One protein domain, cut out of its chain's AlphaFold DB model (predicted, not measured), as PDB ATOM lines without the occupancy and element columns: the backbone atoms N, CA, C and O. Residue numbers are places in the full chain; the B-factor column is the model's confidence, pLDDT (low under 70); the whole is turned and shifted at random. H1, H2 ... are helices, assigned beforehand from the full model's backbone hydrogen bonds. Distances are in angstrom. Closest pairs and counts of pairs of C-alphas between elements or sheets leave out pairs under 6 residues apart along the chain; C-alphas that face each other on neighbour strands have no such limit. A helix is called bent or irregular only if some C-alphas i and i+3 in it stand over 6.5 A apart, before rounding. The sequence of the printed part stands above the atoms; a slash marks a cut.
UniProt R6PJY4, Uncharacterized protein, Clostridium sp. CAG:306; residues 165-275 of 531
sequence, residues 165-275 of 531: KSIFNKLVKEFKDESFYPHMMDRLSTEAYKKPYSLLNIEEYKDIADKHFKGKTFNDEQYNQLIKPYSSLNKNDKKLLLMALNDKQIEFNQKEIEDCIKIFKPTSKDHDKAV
ATOM      1  N   LYS A 165     -26.953  16.330  42.039       90.12
ATOM      2  CA  LYS A 165     -26.243  15.401  41.139       90.12
ATOM      3  C   LYS A 165     -27.195  14.438  40.420       90.12
ATOM      4  O   LYS A 165     -27.041  14.203  39.226       90.12
ATOM      5  N   SER A 166     -28.203  13.903  41.117       89.69
ATOM      6  CA  SER A 166     -29.193  13.007  40.500       89.69
ATOM      7  C   SER A 166     -30.070  13.740  39.483       89.69
ATOM      8  O   SER A 166     -30.395  13.181  38.433       89.69
ATOM      9  N   ILE A 167     -30.435  14.990  39.778       92.44
ATOM     10  CA  ILE A 167     -31.198  15.838  38.863       92.44
ATOM     11  C   ILE A 167     -30.355  16.158  37.627       92.44
ATOM     12  O   ILE A 167     -30.802  15.894  36.515       92.44
ATOM     13  N   PHE A 168     -29.123  16.630  37.812       94.69
ATOM     14  CA  PHE A 168     -28.187  16.933  36.730       94.69
ATOM     15  C   PHE A 168     -27.962  15.730  35.803       94.69
ATOM     16  O   PHE A 168     -28.170  15.842  34.595       94.69
ATOM     17  N   ASN A 169     -27.634  14.558  36.361       92.00
ATOM     18  CA  ASN A 169     -27.433  13.331  35.584       92.00
ATOM     19  C   ASN A 169     -28.675  12.977  34.753       92.00
ATOM     20  O   ASN A 169     -28.559  12.575  33.594       92.00
ATOM     21  N   LYS A 170     -29.874  13.154  35.327       91.69
ATOM     22  CA  LYS A 170     -31.137  12.934  34.617       91.69
ATOM     23  C   LYS A 170     -31.314  13.937  33.478       91.69
ATOM     24  O   LYS A 170     -31.612  13.515  32.370       91.69
ATOM     25  N   LEU A 171     -31.077  15.227  33.710       93.38
ATOM     26  CA  LEU A 171     -31.176  16.257  32.670       93.38
ATOM     27  C   LEU A 171     -30.216  15.998  31.504       93.38
ATOM     28  O   LEU A 171     -30.631  16.057  30.351       93.38
ATOM     29  N   VAL A 172     -28.960  15.649  31.795       93.06
ATOM     30  CA  VAL A 172     -27.961  15.287  30.776       93.06
ATOM     31  C   VAL A 172     -28.400  14.057  29.985       93.06
ATOM     32  O   VAL A 172     -28.273  14.029  28.761       93.06
ATOM     33  N   LYS A 173     -28.929  13.037  30.665       89.81
ATOM     34  CA  LYS A 173     -29.427  11.828  30.007       89.81
ATOM     35  C   LYS A 173     -30.596  12.138  29.067       89.81
ATOM     36  O   LYS A 173     -30.522  11.775  27.900       89.81
ATOM     37  N   GLU A 174     -31.631  12.818  29.558       89.75
ATOM     38  CA  GLU A 174     -32.832  13.137  28.770       89.75
ATOM     39  C   GLU A 174     -32.499  14.081  27.606       89.75
ATOM     40  O   GLU A 174     -32.986  13.891  26.499       89.75
ATOM     41  N   PHE A 175     -31.582  15.036  27.800       90.50
ATOM     42  CA  PHE A 175     -31.054  15.858  26.708       90.50
ATOM     43  C   PHE A 175     -30.446  15.012  25.588       90.50
ATOM     44  O   PHE A 175     -30.749  15.222  24.411       90.50
ATOM     45  N   LYS A 176     -29.598  14.041  25.942       88.31
ATOM     46  CA  LYS A 176     -28.991  13.161  24.945       88.31
ATOM     47  C   LYS A 176     -30.046  12.301  24.253       88.31
ATOM     48  O   LYS A 176     -30.045  12.230  23.028       88.31
ATOM     49  N   ASP A 177     -30.950  11.697  25.019       83.44
ATOM     50  CA  ASP A 177     -31.979  10.789  24.506       83.44
ATOM     51  C   ASP A 177     -33.046  11.500  23.646       83.44
ATOM     52  O   ASP A 177     -33.541  10.899  22.694       83.44
ATOM     53  N   GLU A 178     -33.384  12.761  23.934       84.25
ATOM     54  CA  GLU A 178     -34.424  13.505  23.202       84.25
ATOM     55  C   GLU A 178     -33.894  14.477  22.143       84.25
ATOM     56  O   GLU A 178     -34.647  14.866  21.253       84.25
ATOM     57  N   SER A 179     -32.631  14.905  22.230       86.38
ATOM     58  CA  SER A 179     -32.080  15.921  21.317       86.38
ATOM     59  C   SER A 179     -30.895  15.407  20.507       86.38
ATOM     60  O   SER A 179     -30.925  15.472  19.281       86.38
ATOM     61  N   PHE A 180     -29.859  14.879  21.165       87.25
ATOM     62  CA  PHE A 180     -28.628  14.479  20.474       87.25
ATOM     63  C   PHE A 180     -28.797  13.192  19.660       87.25
ATOM     64  O   PHE A 180     -28.579  13.190  18.449       87.25
ATOM     65  N   TYR A 181     -29.203  12.099  20.310       83.69
ATOM     66  CA  TYR A 181     -29.299  10.799  19.657       83.69
ATOM     67  C   TYR A 181     -30.323  10.788  18.519       83.69
ATOM     68  O   TYR A 181     -29.966  10.314  17.447       83.69
ATOM     69  N   PRO A 182     -31.540  11.355  18.654       82.94
ATOM     70  CA  PRO A 182     -32.467  11.437  17.527       82.94
ATOM     71  C   PRO A 182     -31.868  12.141  16.304       82.94
ATOM     72  O   PRO A 182     -32.006  11.639  15.193       82.94
ATOM     73  N   HIS A 183     -31.130  13.239  16.503       83.94
ATOM     74  CA  HIS A 183     -30.455  13.940  15.410       83.94
ATOM     75  C   HIS A 183     -29.388  13.071  14.730       83.94
ATOM     76  O   HIS A 183     -29.338  13.001  13.502       83.94
ATOM     77  N   MET A 184     -28.563  12.374  15.515       80.06
ATOM     78  CA  MET A 184     -27.544  11.473  14.975       80.06
ATOM     79  C   MET A 184     -28.170  10.307  14.198       80.06
ATOM     80  O   MET A 184     -27.716   9.973  13.106       80.06
ATOM     81  N   MET A 185     -29.250   9.730  14.723       78.56
ATOM     82  CA  MET A 185     -29.979   8.641  14.074       78.56
ATOM     83  C   MET A 185     -30.616   9.091  12.757       78.56
ATOM     84  O   MET A 185     -30.490   8.401  11.748       78.56
ATOM     85  N   ASP A 186     -31.240  10.271  12.733       80.88
ATOM     86  CA  ASP A 186     -31.790  10.852  11.506       80.88
ATOM     87  C   ASP A 186     -30.700  11.133  10.466       80.88
ATOM     88  O   ASP A 186     -30.929  10.898   9.278       80.88
ATOM     89  N   ARG A 187     -29.508  11.576  10.887       79.19
ATOM     90  CA  ARG A 187     -28.351  11.751   9.996       79.19
ATOM     91  C   ARG A 187     -27.928  10.425   9.364       79.19
ATOM     92  O   ARG A 187     -27.899  10.340   8.137       79.19
ATOM     93  N   LEU A 188     -27.654   9.399  10.172       76.00
ATOM     94  CA  LEU A 188     -27.222   8.080   9.685       76.00
ATOM     95  C   LEU A 188     -28.277   7.451   8.759       76.00
ATOM     96  O   LEU A 188     -27.960   6.974   7.669       76.00
ATOM     97  N   SER A 189     -29.552   7.550   9.137       77.06
ATOM     98  CA  SER A 189     -30.677   7.095   8.315       77.06
ATOM     99  C   SER A 189     -30.793   7.863   6.994       77.06
ATOM    100  O   SER A 189     -31.019   7.268   5.941       77.06
ATOM    101  N   THR A 190     -30.613   9.185   7.011       79.12
ATOM    102  CA  THR A 190     -30.686  10.007   5.793       79.12
ATOM    103  C   THR A 190     -29.530   9.701   4.845       79.12
ATOM    104  O   THR A 190     -29.714   9.697   3.627       79.12
ATOM    105  N   GLU A 191     -28.341   9.425   5.370       75.56
ATOM    106  CA  GLU A 191     -27.183   9.065   4.558       75.56
ATOM    107  C   GLU A 191     -27.442   7.766   3.783       75.56
ATOM    108  O   GLU A 191     -27.314   7.764   2.550       75.56
ATOM    109  N   ALA A 192     -27.920   6.736   4.487       72.12
ATOM    110  CA  ALA A 192     -28.158   5.401   3.947       72.12
ATOM    111  C   ALA A 192     -29.455   5.270   3.115       72.12
ATOM    112  O   ALA A 192     -29.429   4.657   2.051       72.12
ATOM    113  N   TYR A 193     -30.566   5.883   3.546       76.75
ATOM    114  CA  TYR A 193     -31.912   5.658   2.979       76.75
ATOM    115  C   TYR A 193     -32.623   6.930   2.501       76.75
ATOM    116  O   TYR A 193     -33.765   6.868   2.050       76.75
ATOM    117  N   LYS A 194     -31.976   8.101   2.589       83.88
ATOM    118  CA  LYS A 194     -32.541   9.406   2.179       83.88
ATOM    119  C   LYS A 194     -33.835   9.793   2.905       83.88
ATOM    120  O   LYS A 194     -34.603  10.608   2.396       83.88
ATOM    121  N   LYS A 195     -34.056   9.269   4.114       85.44
ATOM    122  CA  LYS A 195     -35.175   9.652   4.985       85.44
ATOM    123  C   LYS A 195     -34.821   9.578   6.479       85.44
ATOM    124  O   LYS A 195     -33.892   8.851   6.838       85.44
ATOM    125  N   PRO A 196     -35.560  10.301   7.343       82.25
ATOM    126  CA  PRO A 196     -35.403  10.249   8.797       82.25
ATOM    127  C   PRO A 196     -35.545   8.838   9.366       82.25
ATOM    128  O   PRO A 196     -36.316   8.027   8.848       82.25
ATOM    129  N   TYR A 197     -34.870   8.589  10.489       77.56
ATOM    130  CA  TYR A 197     -34.866   7.299  11.180       77.56
ATOM    131  C   TYR A 197     -36.277   6.870  11.581       77.56
ATOM    132  O   TYR A 197     -36.664   5.714  11.433       77.56
ATOM    133  N   SER A 198     -37.086   7.835  12.020       77.12
ATOM    134  CA  SER A 198     -38.490   7.618  12.388       77.12
ATOM    135  C   SER A 198     -39.390   7.130  11.240       77.12
ATOM    136  O   SER A 198     -40.516   6.717  11.509       77.12
ATOM    137  N   LEU A 199     -38.919   7.173   9.985       82.44
ATOM    138  CA  LEU A 199     -39.657   6.769   8.782       82.44
ATOM    139  C   LEU A 199     -39.066   5.528   8.085       82.44
ATOM    140  O   LEU A 199     -39.500   5.181   6.977       82.44
ATOM    141  N   LEU A 200     -38.072   4.871   8.693       76.50
ATOM    142  CA  LEU A 200     -37.564   3.589   8.204       76.50
ATOM    143  C   LEU A 200     -38.623   2.490   8.363       76.50
ATOM    144  O   LEU A 200     -39.360   2.449   9.350       76.50
ATOM    145  N   ASN A 201     -38.700   1.590   7.383       78.69
ATOM    146  CA  ASN A 201     -39.526   0.389   7.446       78.69
ATOM    147  C   ASN A 201     -38.699  -0.830   7.909       78.69
ATOM    148  O   ASN A 201     -37.482  -0.765   8.078       78.69
ATOM    149  N   ILE A 202     -39.377  -1.957   8.143       73.19
ATOM    150  CA  ILE A 202     -38.738  -3.177   8.656       73.19
ATOM    151  C   ILE A 202     -37.711  -3.780   7.690       73.19
ATOM    152  O   ILE A 202     -36.728  -4.355   8.144       73.19
ATOM    153  N   GLU A 203     -37.921  -3.657   6.381       75.69
ATOM    154  CA  GLU A 203     -37.037  -4.220   5.354       75.69
ATOM    155  C   GLU A 203     -35.732  -3.427   5.264       75.69
ATOM    156  O   GLU A 203     -34.654  -4.010   5.239       75.69
ATOM    157  N   GLU A 204     -35.820  -2.100   5.321       77.12
ATOM    158  CA  GLU A 204     -34.663  -1.204   5.388       77.12
ATOM    159  C   GLU A 204     -33.876  -1.423   6.678       77.12
ATOM    160  O   GLU A 204     -32.651  -1.459   6.659       77.12
ATOM    161  N   TYR A 205     -34.565  -1.649   7.801       69.81
ATOM    162  CA  TYR A 205     -33.901  -1.980   9.057       69.81
ATOM    163  C   TYR A 205     -33.177  -3.338   8.996       69.81
ATOM    164  O   TYR A 205     -32.046  -3.467   9.473       69.81
ATOM    165  N   LYS A 206     -33.818  -4.353   8.401       69.50
ATOM    166  CA  LYS A 206     -33.205  -5.670   8.168       69.50
ATOM    167  C   LYS A 206     -31.959  -5.541   7.292       69.50
ATOM    168  O   LYS A 206     -30.923  -6.076   7.659       69.50
ATOM    169  N   ASP A 207     -32.018  -4.744   6.228       73.50
ATOM    170  CA  ASP A 207     -30.877  -4.460   5.351       73.50
ATOM    171  C   ASP A 207     -29.695  -3.792   6.090       73.50
ATOM    172  O   ASP A 207     -28.553  -4.220   5.909       73.50
ATOM    173  N   ILE A 208     -29.944  -2.818   6.982       68.56
ATOM    174  CA  ILE A 208     -28.903  -2.229   7.858       68.56
ATOM    175  C   ILE A 208     -28.245  -3.322   8.702       68.56
ATOM    176  O   ILE A 208     -27.024  -3.479   8.723       68.56
ATOM    177  N   ALA A 209     -29.061  -4.079   9.430       63.66
ATOM    178  CA  ALA A 209     -28.561  -5.083  10.353       63.66
ATOM    179  C   ALA A 209     -27.790  -6.196   9.614       63.66
ATOM    180  O   ALA A 209     -26.692  -6.573  10.029       63.66
ATOM    181  N   ASP A 210     -28.296  -6.673   8.483       66.56
ATOM    182  CA  ASP A 210     -27.683  -7.770   7.733       66.56
ATOM    183  C   ASP A 210     -26.344  -7.357   7.093       66.56
ATOM    184  O   ASP A 210     -25.388  -8.141   7.093       66.56
ATOM    185  N   LYS A 211     -26.224  -6.106   6.619       64.44
ATOM    186  CA  LYS A 211     -24.974  -5.564   6.051       64.44
ATOM    187  C   LYS A 211     -23.844  -5.461   7.074       64.44
ATOM    188  O   LYS A 211     -22.699  -5.781   6.737       64.44
ATOM    189  N   HIS A 212     -24.148  -5.052   8.305       58.03
ATOM    190  CA  HIS A 212     -23.122  -4.732   9.305       58.03
ATOM    191  C   HIS A 212     -22.858  -5.855  10.315       58.03
ATOM    192  O   HIS A 212     -21.743  -5.971  10.822       58.03
ATOM    193  N   PHE A 213     -23.820  -6.745  10.570       58.19
ATOM    194  CA  PHE A 213     -23.635  -7.842  11.527       58.19
ATOM    195  C   PHE A 213     -23.173  -9.168  10.910       58.19
ATOM    196  O   PHE A 213     -23.162 -10.166  11.635       58.19
ATOM    197  N   LYS A 214     -22.796  -9.178   9.614       51.09
ATOM    198  CA  LYS A 214     -22.231 -10.300   8.824       51.09
ATOM    199  C   LYS A 214     -22.079 -11.608   9.617       51.09
ATOM    200  O   LYS A 214     -21.013 -11.902  10.156       51.09
ATOM    201  N   GLY A 215     -23.159 -12.390   9.683       51.97
ATOM    202  CA  GLY A 215     -23.174 -13.708  10.329       51.97
ATOM    203  C   GLY A 215     -23.937 -13.808  11.656       51.97
ATOM    204  O   GLY A 215     -24.076 -14.915  12.170       51.97
ATOM    205  N   LYS A 216     -24.482 -12.713  12.205       55.84
ATOM    206  CA  LYS A 216     -25.488 -12.796  13.279       55.84
ATOM    207  C   LYS A 216     -26.895 -12.805  12.688       55.84
ATOM    208  O   LYS A 216     -27.370 -11.791  12.196       55.84
ATOM    209  N   THR A 217     -27.577 -13.940  12.782       58.31
ATOM    210  CA  THR A 217     -29.024 -14.031  12.555       58.31
ATOM    211  C   THR A 217     -29.764 -13.484  13.767       58.31
ATOM    212  O   THR A 217     -29.678 -14.064  14.853       58.31
ATOM    213  N   PHE A 218     -30.496 -12.388  13.589       61.72
ATOM    214  CA  PHE A 218     -31.470 -11.931  14.576       61.72
ATOM    215  C   PHE A 218     -32.811 -12.624  14.328       61.72
ATOM    216  O   PHE A 218     -33.127 -13.018  13.206       61.72
ATOM    217  N   ASN A 219     -33.616 -12.784  15.376       62.16
ATOM    218  CA  ASN A 219     -35.010 -13.190  15.208       62.16
ATOM    219  C   ASN A 219     -35.903 -11.968  14.913       62.16
ATOM    220  O   ASN A 219     -35.518 -10.821  15.157       62.16
ATOM    221  N   ASP A 220     -37.119 -12.198  14.412       62.69
ATOM    222  CA  ASP A 220     -38.052 -11.111  14.073       62.69
ATOM    223  C   ASP A 220     -38.378 -10.200  15.268       62.69
ATOM    224  O   ASP A 220     -38.627  -9.008  15.095       62.69
ATOM    225  N   GLU A 221     -38.352 -10.719  16.498       65.44
ATOM    226  CA  GLU A 221     -38.602  -9.923  17.702       65.44
ATOM    227  C   GLU A 221     -37.470  -8.917  17.968       65.44
ATOM    228  O   GLU A 221     -37.738  -7.770  18.322       65.44
ATOM    229  N   GLN A 222     -36.216  -9.308  17.731       64.56
ATOM    230  CA  GLN A 222     -35.042  -8.439  17.842       64.56
ATOM    231  C   GLN A 222     -35.039  -7.346  16.768       64.56
ATOM    232  O   GLN A 222     -34.818  -6.182  17.097       64.56
ATOM    233  N   TYR A 223     -35.372  -7.678  15.516       66.25
ATOM    234  CA  TYR A 223     -35.533  -6.663  14.466       66.25
ATOM    235  C   TYR A 223     -36.635  -5.656  14.826       66.25
ATOM    236  O   TYR A 223     -36.425  -4.446  14.760       66.25
ATOM    237  N   ASN A 224     -37.786  -6.136  15.303       64.81
ATOM    238  CA  ASN A 224     -38.898  -5.275  15.714       64.81
ATOM    239  C   ASN A 224     -38.574  -4.381  16.920       64.81
ATOM    240  O   ASN A 224     -39.145  -3.299  17.063       64.81
ATOM    241  N   GLN A 225     -37.686  -4.815  17.817       64.44
ATOM    242  CA  GLN A 225     -37.255  -3.986  18.943       64.44
ATOM    243  C   GLN A 225     -36.429  -2.794  18.483       64.44
ATOM    244  O   GLN A 225     -36.589  -1.715  19.048       64.44
ATOM    245  N   LEU A 226     -35.623  -2.972  17.443       62.12
ATOM    246  CA  LEU A 226     -34.729  -1.936  16.964       62.12
ATOM    247  C   LEU A 226     -35.428  -0.879  16.095       62.12
ATOM    248  O   LEU A 226     -34.962   0.245  16.065       62.12
ATOM    249  N   ILE A 227     -36.595  -1.165  15.503       62.66
ATOM    250  CA  ILE A 227     -37.436  -0.167  14.789       62.66
ATOM    251  C   ILE A 227     -37.943   0.947  15.726       62.66
ATOM    252  O   ILE A 227     -38.382   2.013  15.294       62.66
ATOM    253  N   LYS A 228     -37.911   0.720  17.040       66.50
ATOM    254  CA  LYS A 228     -38.421   1.687  18.010       66.50
ATOM    255  C   LYS A 228     -37.543   2.950  18.061       66.50
ATOM    256  O   LYS A 228     -36.365   2.911  17.694       66.50
ATOM    257  N   PRO A 229     -38.079   4.079  18.572       65.50
ATOM    258  CA  PRO A 229     -37.280   5.279  18.807       65.50
ATOM    259  C   PRO A 229     -36.032   4.951  19.627       65.50
ATOM    260  O   PRO A 229     -36.134   4.225  20.618       65.50
ATOM    261  N   TYR A 230     -34.879   5.516  19.261       67.38
ATOM    262  CA  TYR A 230     -33.595   5.235  19.917       67.38
ATOM    263  C   TYR A 230     -33.664   5.356  21.449       67.38
ATOM    264  O   TYR A 230     -33.132   4.520  22.175       67.38
ATOM    265  N   SER A 231     -34.395   6.350  21.960       63.66
ATOM    266  CA  SER A 231     -34.619   6.575  23.395       63.66
ATOM    267  C   SER A 231     -35.262   5.387  24.128       63.66
ATOM    268  O   SER A 231     -35.062   5.227  25.332       63.66
ATOM    269  N   SER A 232     -35.999   4.535  23.417       65.25
ATOM    270  CA  SER A 232     -36.694   3.364  23.966       65.25
ATOM    271  C   SER A 232     -35.879   2.066  23.918       65.25
ATOM    272  O   SER A 232     -36.308   1.057  24.484       65.25
ATOM    273  N   LEU A 233     -34.709   2.092  23.276       64.94
ATOM    274  CA  LEU A 233     -33.805   0.953  23.171       64.94
ATOM    275  C   LEU A 233     -33.008   0.763  24.463       64.94
ATOM    276  O   LEU A 233     -32.675   1.722  25.170       64.94
ATOM    277  N   ASN A 234     -32.687  -0.490  24.784       62.19
ATOM    278  CA  ASN A 234     -31.810  -0.787  25.914       62.19
ATOM    279  C   ASN A 234     -30.341  -0.431  25.575       62.19
ATOM    280  O   ASN A 234     -30.018  -0.166  24.423       62.19
ATOM    281  N   LYS A 235     -29.437  -0.403  26.565       67.25
ATOM    282  CA  LYS A 235     -28.011  -0.046  26.366       67.25
ATOM    283  C   LYS A 235     -27.337  -0.894  25.275       67.25
ATOM    284  O   LYS A 235     -26.608  -0.347  24.453       67.25
ATOM    285  N   ASN A 236     -27.604  -2.199  25.254       65.44
ATOM    286  CA  ASN A 236     -27.022  -3.121  24.283       65.44
ATOM    287  C   ASN A 236     -27.627  -2.912  22.900       65.44
ATOM    288  O   ASN A 236     -26.879  -2.837  21.939       65.44
ATOM    289  N   ASP A 237     -28.941  -2.736  22.799       68.25
ATOM    290  CA  ASP A 237     -29.619  -2.435  21.535       68.25
ATOM    291  C   ASP A 237     -29.155  -1.090  20.970       68.25
ATOM    292  O   ASP A 237     -28.907  -0.995  19.779       68.25
ATOM    293  N   LYS A 238     -28.973  -0.068  21.820       71.44
ATOM    294  CA  LYS A 238     -28.387   1.226  21.441       71.44
ATOM    295  C   LYS A 238     -26.975   1.038  20.896       71.44
ATOM    296  O   LYS A 238     -26.688   1.503  19.802       71.44
ATOM    297  N   LYS A 239     -26.112   0.317  21.621       68.38
ATOM    298  CA  LYS A 239     -24.733   0.008  21.205       68.38
ATOM    299  C   LYS A 239     -24.706  -0.773  19.890       68.38
ATOM    300  O   LYS A 239     -23.949  -0.426  18.995       68.38
ATOM    301  N   LEU A 240     -25.551  -1.795  19.762       65.56
ATOM    302  CA  LEU A 240     -25.694  -2.599  18.553       65.56
ATOM    303  C   LEU A 240     -26.179  -1.740  17.393       65.56
ATOM    304  O   LEU A 240     -25.573  -1.777  16.339       65.56
ATOM    305  N   LEU A 241     -27.219  -0.939  17.584       68.69
ATOM    306  CA  LEU A 241     -27.759  -0.061  16.556       68.69
ATOM    307  C   LEU A 241     -26.750   1.001  16.112       68.69
ATOM    308  O   LEU A 241     -26.602   1.232  14.918       68.69
ATOM    309  N   LEU A 242     -26.018   1.601  17.053       68.38
ATOM    310  CA  LEU A 242     -24.905   2.493  16.735       68.38
ATOM    311  C   LEU A 242     -23.842   1.767  15.913       68.38
ATOM    312  O   LEU A 242     -23.424   2.299  14.900       68.38
ATOM    313  N   MET A 243     -23.444   0.549  16.295       63.88
ATOM    314  CA  MET A 243     -22.513  -0.274  15.508       63.88
ATOM    315  C   MET A 243     -23.076  -0.629  14.125       63.88
ATOM    316  O   MET A 243     -22.338  -0.621  13.149       63.88
ATOM    317  N   ALA A 244     -24.373  -0.923  14.033       61.44
ATOM    318  CA  ALA A 244     -25.050  -1.289  12.794       61.44
ATOM    319  C   ALA A 244     -25.136  -0.117  11.823       61.44
ATOM    320  O   ALA A 244     -25.072  -0.308  10.624       61.44
ATOM    321  N   LEU A 245     -25.309   1.101  12.326       62.81
ATOM    322  CA  LEU A 245     -25.377   2.293  11.490       62.81
ATOM    323  C   LEU A 245     -23.992   2.871  11.171       62.81
ATOM    324  O   LEU A 245     -23.908   3.865  10.453       62.81
ATOM    325  N   ASN A 246     -22.919   2.293  11.715       63.16
ATOM    326  CA  ASN A 246     -21.607   2.915  11.734       63.16
ATOM    327  C   ASN A 246     -20.498   1.962  11.260       63.16
ATOM    328  O   ASN A 246     -19.931   1.202  12.042       63.16
ATOM    329  N   ASP A 247     -20.146   2.046   9.974       50.66
ATOM    330  CA  ASP A 247     -19.132   1.182   9.336       50.66
ATOM    331  C   ASP A 247     -17.674   1.640   9.579       50.66
ATOM    332  O   ASP A 247     -16.718   0.929   9.272       50.66
ATOM    333  N   LYS A 248     -17.480   2.850  10.118       50.50
ATOM    334  CA  LYS A 248     -16.189   3.493  10.448       50.50
ATOM    335  C   LYS A 248     -16.382   4.293  11.736       50.50
ATOM    336  O   LYS A 248     -17.513   4.501  12.119       50.50
ATOM    337  N   GLN A 249     -15.359   4.734  12.466       55.75
ATOM    338  CA  GLN A 249     -15.598   5.689  13.572       55.75
ATOM    339  C   GLN A 249     -16.460   6.864  13.063       55.75
ATOM    340  O   GLN A 249     -16.248   7.284  11.927       55.75
ATOM    341  N   ILE A 250     -17.446   7.338  13.842       61.34
ATOM    342  CA  ILE A 250     -18.321   8.446  13.417       61.34
ATOM    343  C   ILE A 250     -17.438   9.680  13.210       61.34
ATOM    344  O   ILE A 250     -17.106  10.393  14.156       61.34
ATOM    345  N   GLU A 251     -17.024   9.916  11.970       65.50
ATOM    346  CA  GLU A 251     -16.355  11.146  11.587       65.50
ATOM    347  C   GLU A 251     -17.437  12.181  11.305       65.50
ATOM    348  O   GLU A 251     -18.249  12.044  10.385       65.50
ATOM    349  N   PHE A 252     -17.476  13.201  12.157       73.25
ATOM    350  CA  PHE A 252     -18.353  14.344  11.982       73.25
ATOM    351  C   PHE A 252     -17.675  15.347  11.051       73.25
ATOM    352  O   PHE A 252     -16.571  15.823  11.325       73.25
ATOM    353  N   ASN A 253     -18.349  15.711   9.966       81.69
ATOM    354  CA  ASN A 253     -17.929  16.829   9.138       81.69
ATOM    355  C   ASN A 253     -18.232  18.169   9.836       81.69
ATOM    356  O   ASN A 253     -18.966  18.246  10.825       81.69
ATOM    357  N   GLN A 254     -17.684  19.261   9.296       85.69
ATOM    358  CA  GLN A 254     -17.837  20.590   9.892       85.69
ATOM    359  C   GLN A 254     -19.305  20.991  10.115       85.69
ATOM    360  O   GLN A 254     -19.637  21.502  11.184       85.69
ATOM    361  N   LYS A 255     -20.187  20.751   9.138       86.56
ATOM    362  CA  LYS A 255     -21.608  21.115   9.237       86.56
ATOM    363  C   LYS A 255     -22.304  20.340  10.357       86.56
ATOM    364  O   LYS A 255     -23.103  20.908  11.092       86.56
ATOM    365  N   GLU A 256     -21.980  19.063  10.514       84.50
ATOM    366  CA  GLU A 256     -22.556  18.223  11.568       84.50
ATOM    367  C   GLU A 256     -22.103  18.668  12.963       84.50
ATOM    368  O   GLU A 256     -22.908  18.708  13.897       84.50
ATOM    369  N   ILE A 257     -20.841  19.084  13.105       88.69
ATOM    370  CA  ILE A 257     -20.360  19.700  14.347       88.69
ATOM    371  C   ILE A 257     -21.068  21.034  14.610       88.69
ATOM    372  O   ILE A 257     -21.446  21.316  15.748       88.69
ATOM    373  N   GLU A 258     -21.297  21.853  13.583       91.44
ATOM    374  CA  GLU A 258     -22.064  23.097  13.711       91.44
ATOM    375  C   GLU A 258     -23.519  22.850  14.142       91.44
ATOM    376  O   GLU A 258     -24.066  23.621  14.937       91.44
ATOM    377  N   ASP A 259     -24.145  21.770  13.678       90.00
ATOM    378  CA  ASP A 259     -25.486  21.379  14.112       90.00
ATOM    379  C   ASP A 259     -25.482  20.859  15.556       90.00
ATOM    380  O   ASP A 259     -26.321  21.267  16.366       90.00
ATOM    381  N   CYS A 260     -24.462  20.089  15.941       90.38
ATOM    382  CA  CYS A 260     -24.227  19.706  17.331       90.38
ATOM    383  C   CYS A 260     -24.041  20.941  18.232       90.38
ATOM    384  O   CYS A 260     -24.695  21.045  19.268       90.38
ATOM    385  N   ILE A 261     -23.255  21.943  17.825       93.56
ATOM    386  CA  ILE A 261     -23.110  23.217  18.552       93.56
ATOM    387  C   ILE A 261     -24.480  23.864  18.824       93.56
ATOM    388  O   ILE A 261     -24.739  24.317  19.943       93.56
ATOM    389  N   LYS A 262     -25.384  23.878  17.834       93.38
ATOM    390  CA  LYS A 262     -26.743  24.425  17.999       93.38
ATOM    391  C   LYS A 262     -27.567  23.616  19.000       93.38
ATOM    392  O   LYS A 262     -28.234  24.221  19.833       93.38
ATOM    393  N   ILE A 263     -27.496  22.284  18.948       91.44
ATOM    394  CA  ILE A 263     -28.201  21.386  19.880       91.44
ATOM    395  C   ILE A 263     -27.710  21.609  21.319       91.44
ATOM    396  O   ILE A 263     -28.508  21.732  22.251       91.44
ATOM    397  N   PHE A 264     -26.397  21.726  21.519       93.62
ATOM    398  CA  PHE A 264     -25.818  21.949  22.843       93.62
ATOM    399  C   PHE A 264     -26.092  23.348  23.390       93.62
ATOM    400  O   PHE A 264     -26.159  23.507  24.604       93.62
ATOM    401  N   LYS A 265     -26.329  24.359  22.556       91.94
ATOM    402  CA  LYS A 265     -26.613  25.714  23.035       91.94
ATOM    403  C   LYS A 265     -27.988  25.794  23.735       91.94
ATOM    404  O   LYS A 265     -29.008  25.604  23.073       91.94
ATOM    405  N   PRO A 266     -28.054  26.117  25.043       88.62
ATOM    406  CA  PRO A 266     -29.322  26.199  25.762       88.62
ATOM    407  C   PRO A 266     -30.215  27.333  25.255       88.62
ATOM    408  O   PRO A 266     -29.746  28.431  24.944       88.62
ATOM    409  N   THR A 267     -31.518  27.063  25.207       84.44
ATOM    410  CA  THR A 267     -32.573  28.014  24.831       84.44
ATOM    411  C   THR A 267     -33.562  28.219  25.979       84.44
ATOM    412  O   THR A 267     -33.627  27.420  26.908       84.44
ATOM    413  N   SER A 268     -34.381  29.275  25.926       75.94
ATOM    414  CA  SER A 268     -35.412  29.518  26.950       75.94
ATOM    415  C   SER A 268     -36.439  28.384  27.056       75.94
ATOM    416  O   SER A 268     -36.905  28.086  28.151       75.94
ATOM    417  N   LYS A 269     -36.744  27.705  25.940       78.94
ATOM    418  CA  LYS A 269     -37.653  26.546  25.897       78.94
ATOM    419  C   LYS A 269     -37.090  25.319  26.622       78.94
ATOM    420  O   LYS A 269     -37.856  24.424  26.974       78.94
ATOM    421  N   ASP A 270     -35.780  25.271  26.853       81.88
ATOM    422  CA  ASP A 270     -35.141  24.135  27.517       81.88
ATOM    423  C   ASP A 270     -35.417  24.118  29.021       81.88
ATOM    424  O   ASP A 270     -35.354  23.049  29.623       81.88
ATOM    425  N   HIS A 271     -35.776  25.259  29.620       84.12
ATOM    426  CA  HIS A 271     -36.073  25.339  31.048       84.12
ATOM    427  C   HIS A 271     -37.322  24.524  31.389       84.12
ATOM    428  O   HIS A 271     -37.279  23.608  32.210       84.12
ATOM    429  N   ASP A 272     -38.428  24.807  30.698       79.50
ATOM    430  CA  ASP A 272     -39.702  24.129  30.930       79.50
ATOM    431  C   ASP A 272     -39.603  22.634  30.622       79.50
ATOM    432  O   ASP A 272     -40.187  21.813  31.332       79.50
ATOM    433  N   LYS A 273     -38.830  22.255  29.595       83.25
ATOM    434  CA  LYS A 273     -38.529  20.846  29.305       83.25
ATOM    435  C   LYS A 273     -37.749  20.193  30.443       83.25
ATOM    436  O   LYS A 273     -38.172  19.152  30.938       83.25
ATOM    437  N   ALA A 274     -36.671  20.826  30.906       83.75
ATOM    438  CA  ALA A 274     -35.825  20.314  31.980       83.75
ATOM    439  C   ALA A 274     -36.608  20.096  33.285       83.75
ATOM    440  O   ALA A 274     -36.557  19.010  33.862       83.75
ATOM    441  N   VAL A 275     -37.407  21.083  33.705       82.75
ATOM    442  CA  VAL A 275     -38.295  20.950  34.872       82.75
ATOM    443  C   VAL A 275     -39.291  19.806  34.669       82.75
ATOM    444  O   VAL A 275     -39.551  19.025  35.586       82.75
TER     445      VAL A 275
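Overview. This is residues 165 to 275 of the 531 residues of an uncharacterized protein of Clostridium sp. CAG:306 (UniProt R6PJY4). A long helix, H1, bent but running nearly straight, lies between two groups of shorter helices: H2, H3 and H4 stand roughly at right angles to one another in a small cluster on one side, and H5 and H6 follow H1 back on the other side. Few contacts join H1 to either group. The printed part has 111 residues with six named helices, H1 to H6 in chain order, and no named strand: all helix. It is only just compact, close to loose, with a radius of gyration of the C-alphas of 15.4 A and spans of 45 by 32 by 24 A.

Along the chain. H1, residues 165 to 193, was assigned as one helix by its hydrogen bonds but is bent: C-alphas 178 and 181 are 6.8 A apart. Arm H1a, residues 165 to 178, measures 19.8 A from C-alpha 165 at (-26.243, 15.401, 41.139); arm H1b, residues 181 to 193, measures 17.6 A. H2 is residues 202 to 212, 15.7 A; H3 220 to 226, 10.2 A; H4 235 to 244, 13.9 A; H5 254 to 264, 15.3 A; H6 269 to 275, 10.6 A, ending at C-alpha 275 at (-38.295, 20.950, 34.872).

Arrangement. H1a and H1b stand at a shallow tilt of 21 degrees. H1b is close to H2 but not clearly touching, with closest C-alphas Tyr 193 and Glu 204 at 7.8 A. H2 touches H3, about perpendicular at 85 degrees, with closest C-alphas Lys 206 and Tyr 223 at 6.8 A. H2 touches H4 at 77 degrees, about perpendicular, with closest C-alphas His 212 and Ala 244 at 5.3 A. H1b and H5 are near each other; H2 and H5 are apart. H6 and H1a are close but not clearly touching, with closest C-alphas Leu 171 and Ala 274 at 6.2 A. Every O i to N i+4 pair is within hydrogen-bond range in H1a, H1b, H2, H3, H4 and H5, and 2 of 3 are in H6.

Size, cuts and confidence. The C-alphas farthest apart, Gly 215 and Ser 268, are 47.9 A apart. The printed part has no cut and no long link. Mean pLDDT of the printed part is 75.4; residues 205 to 206, 208 to 237 and 239 to 251 are under 70.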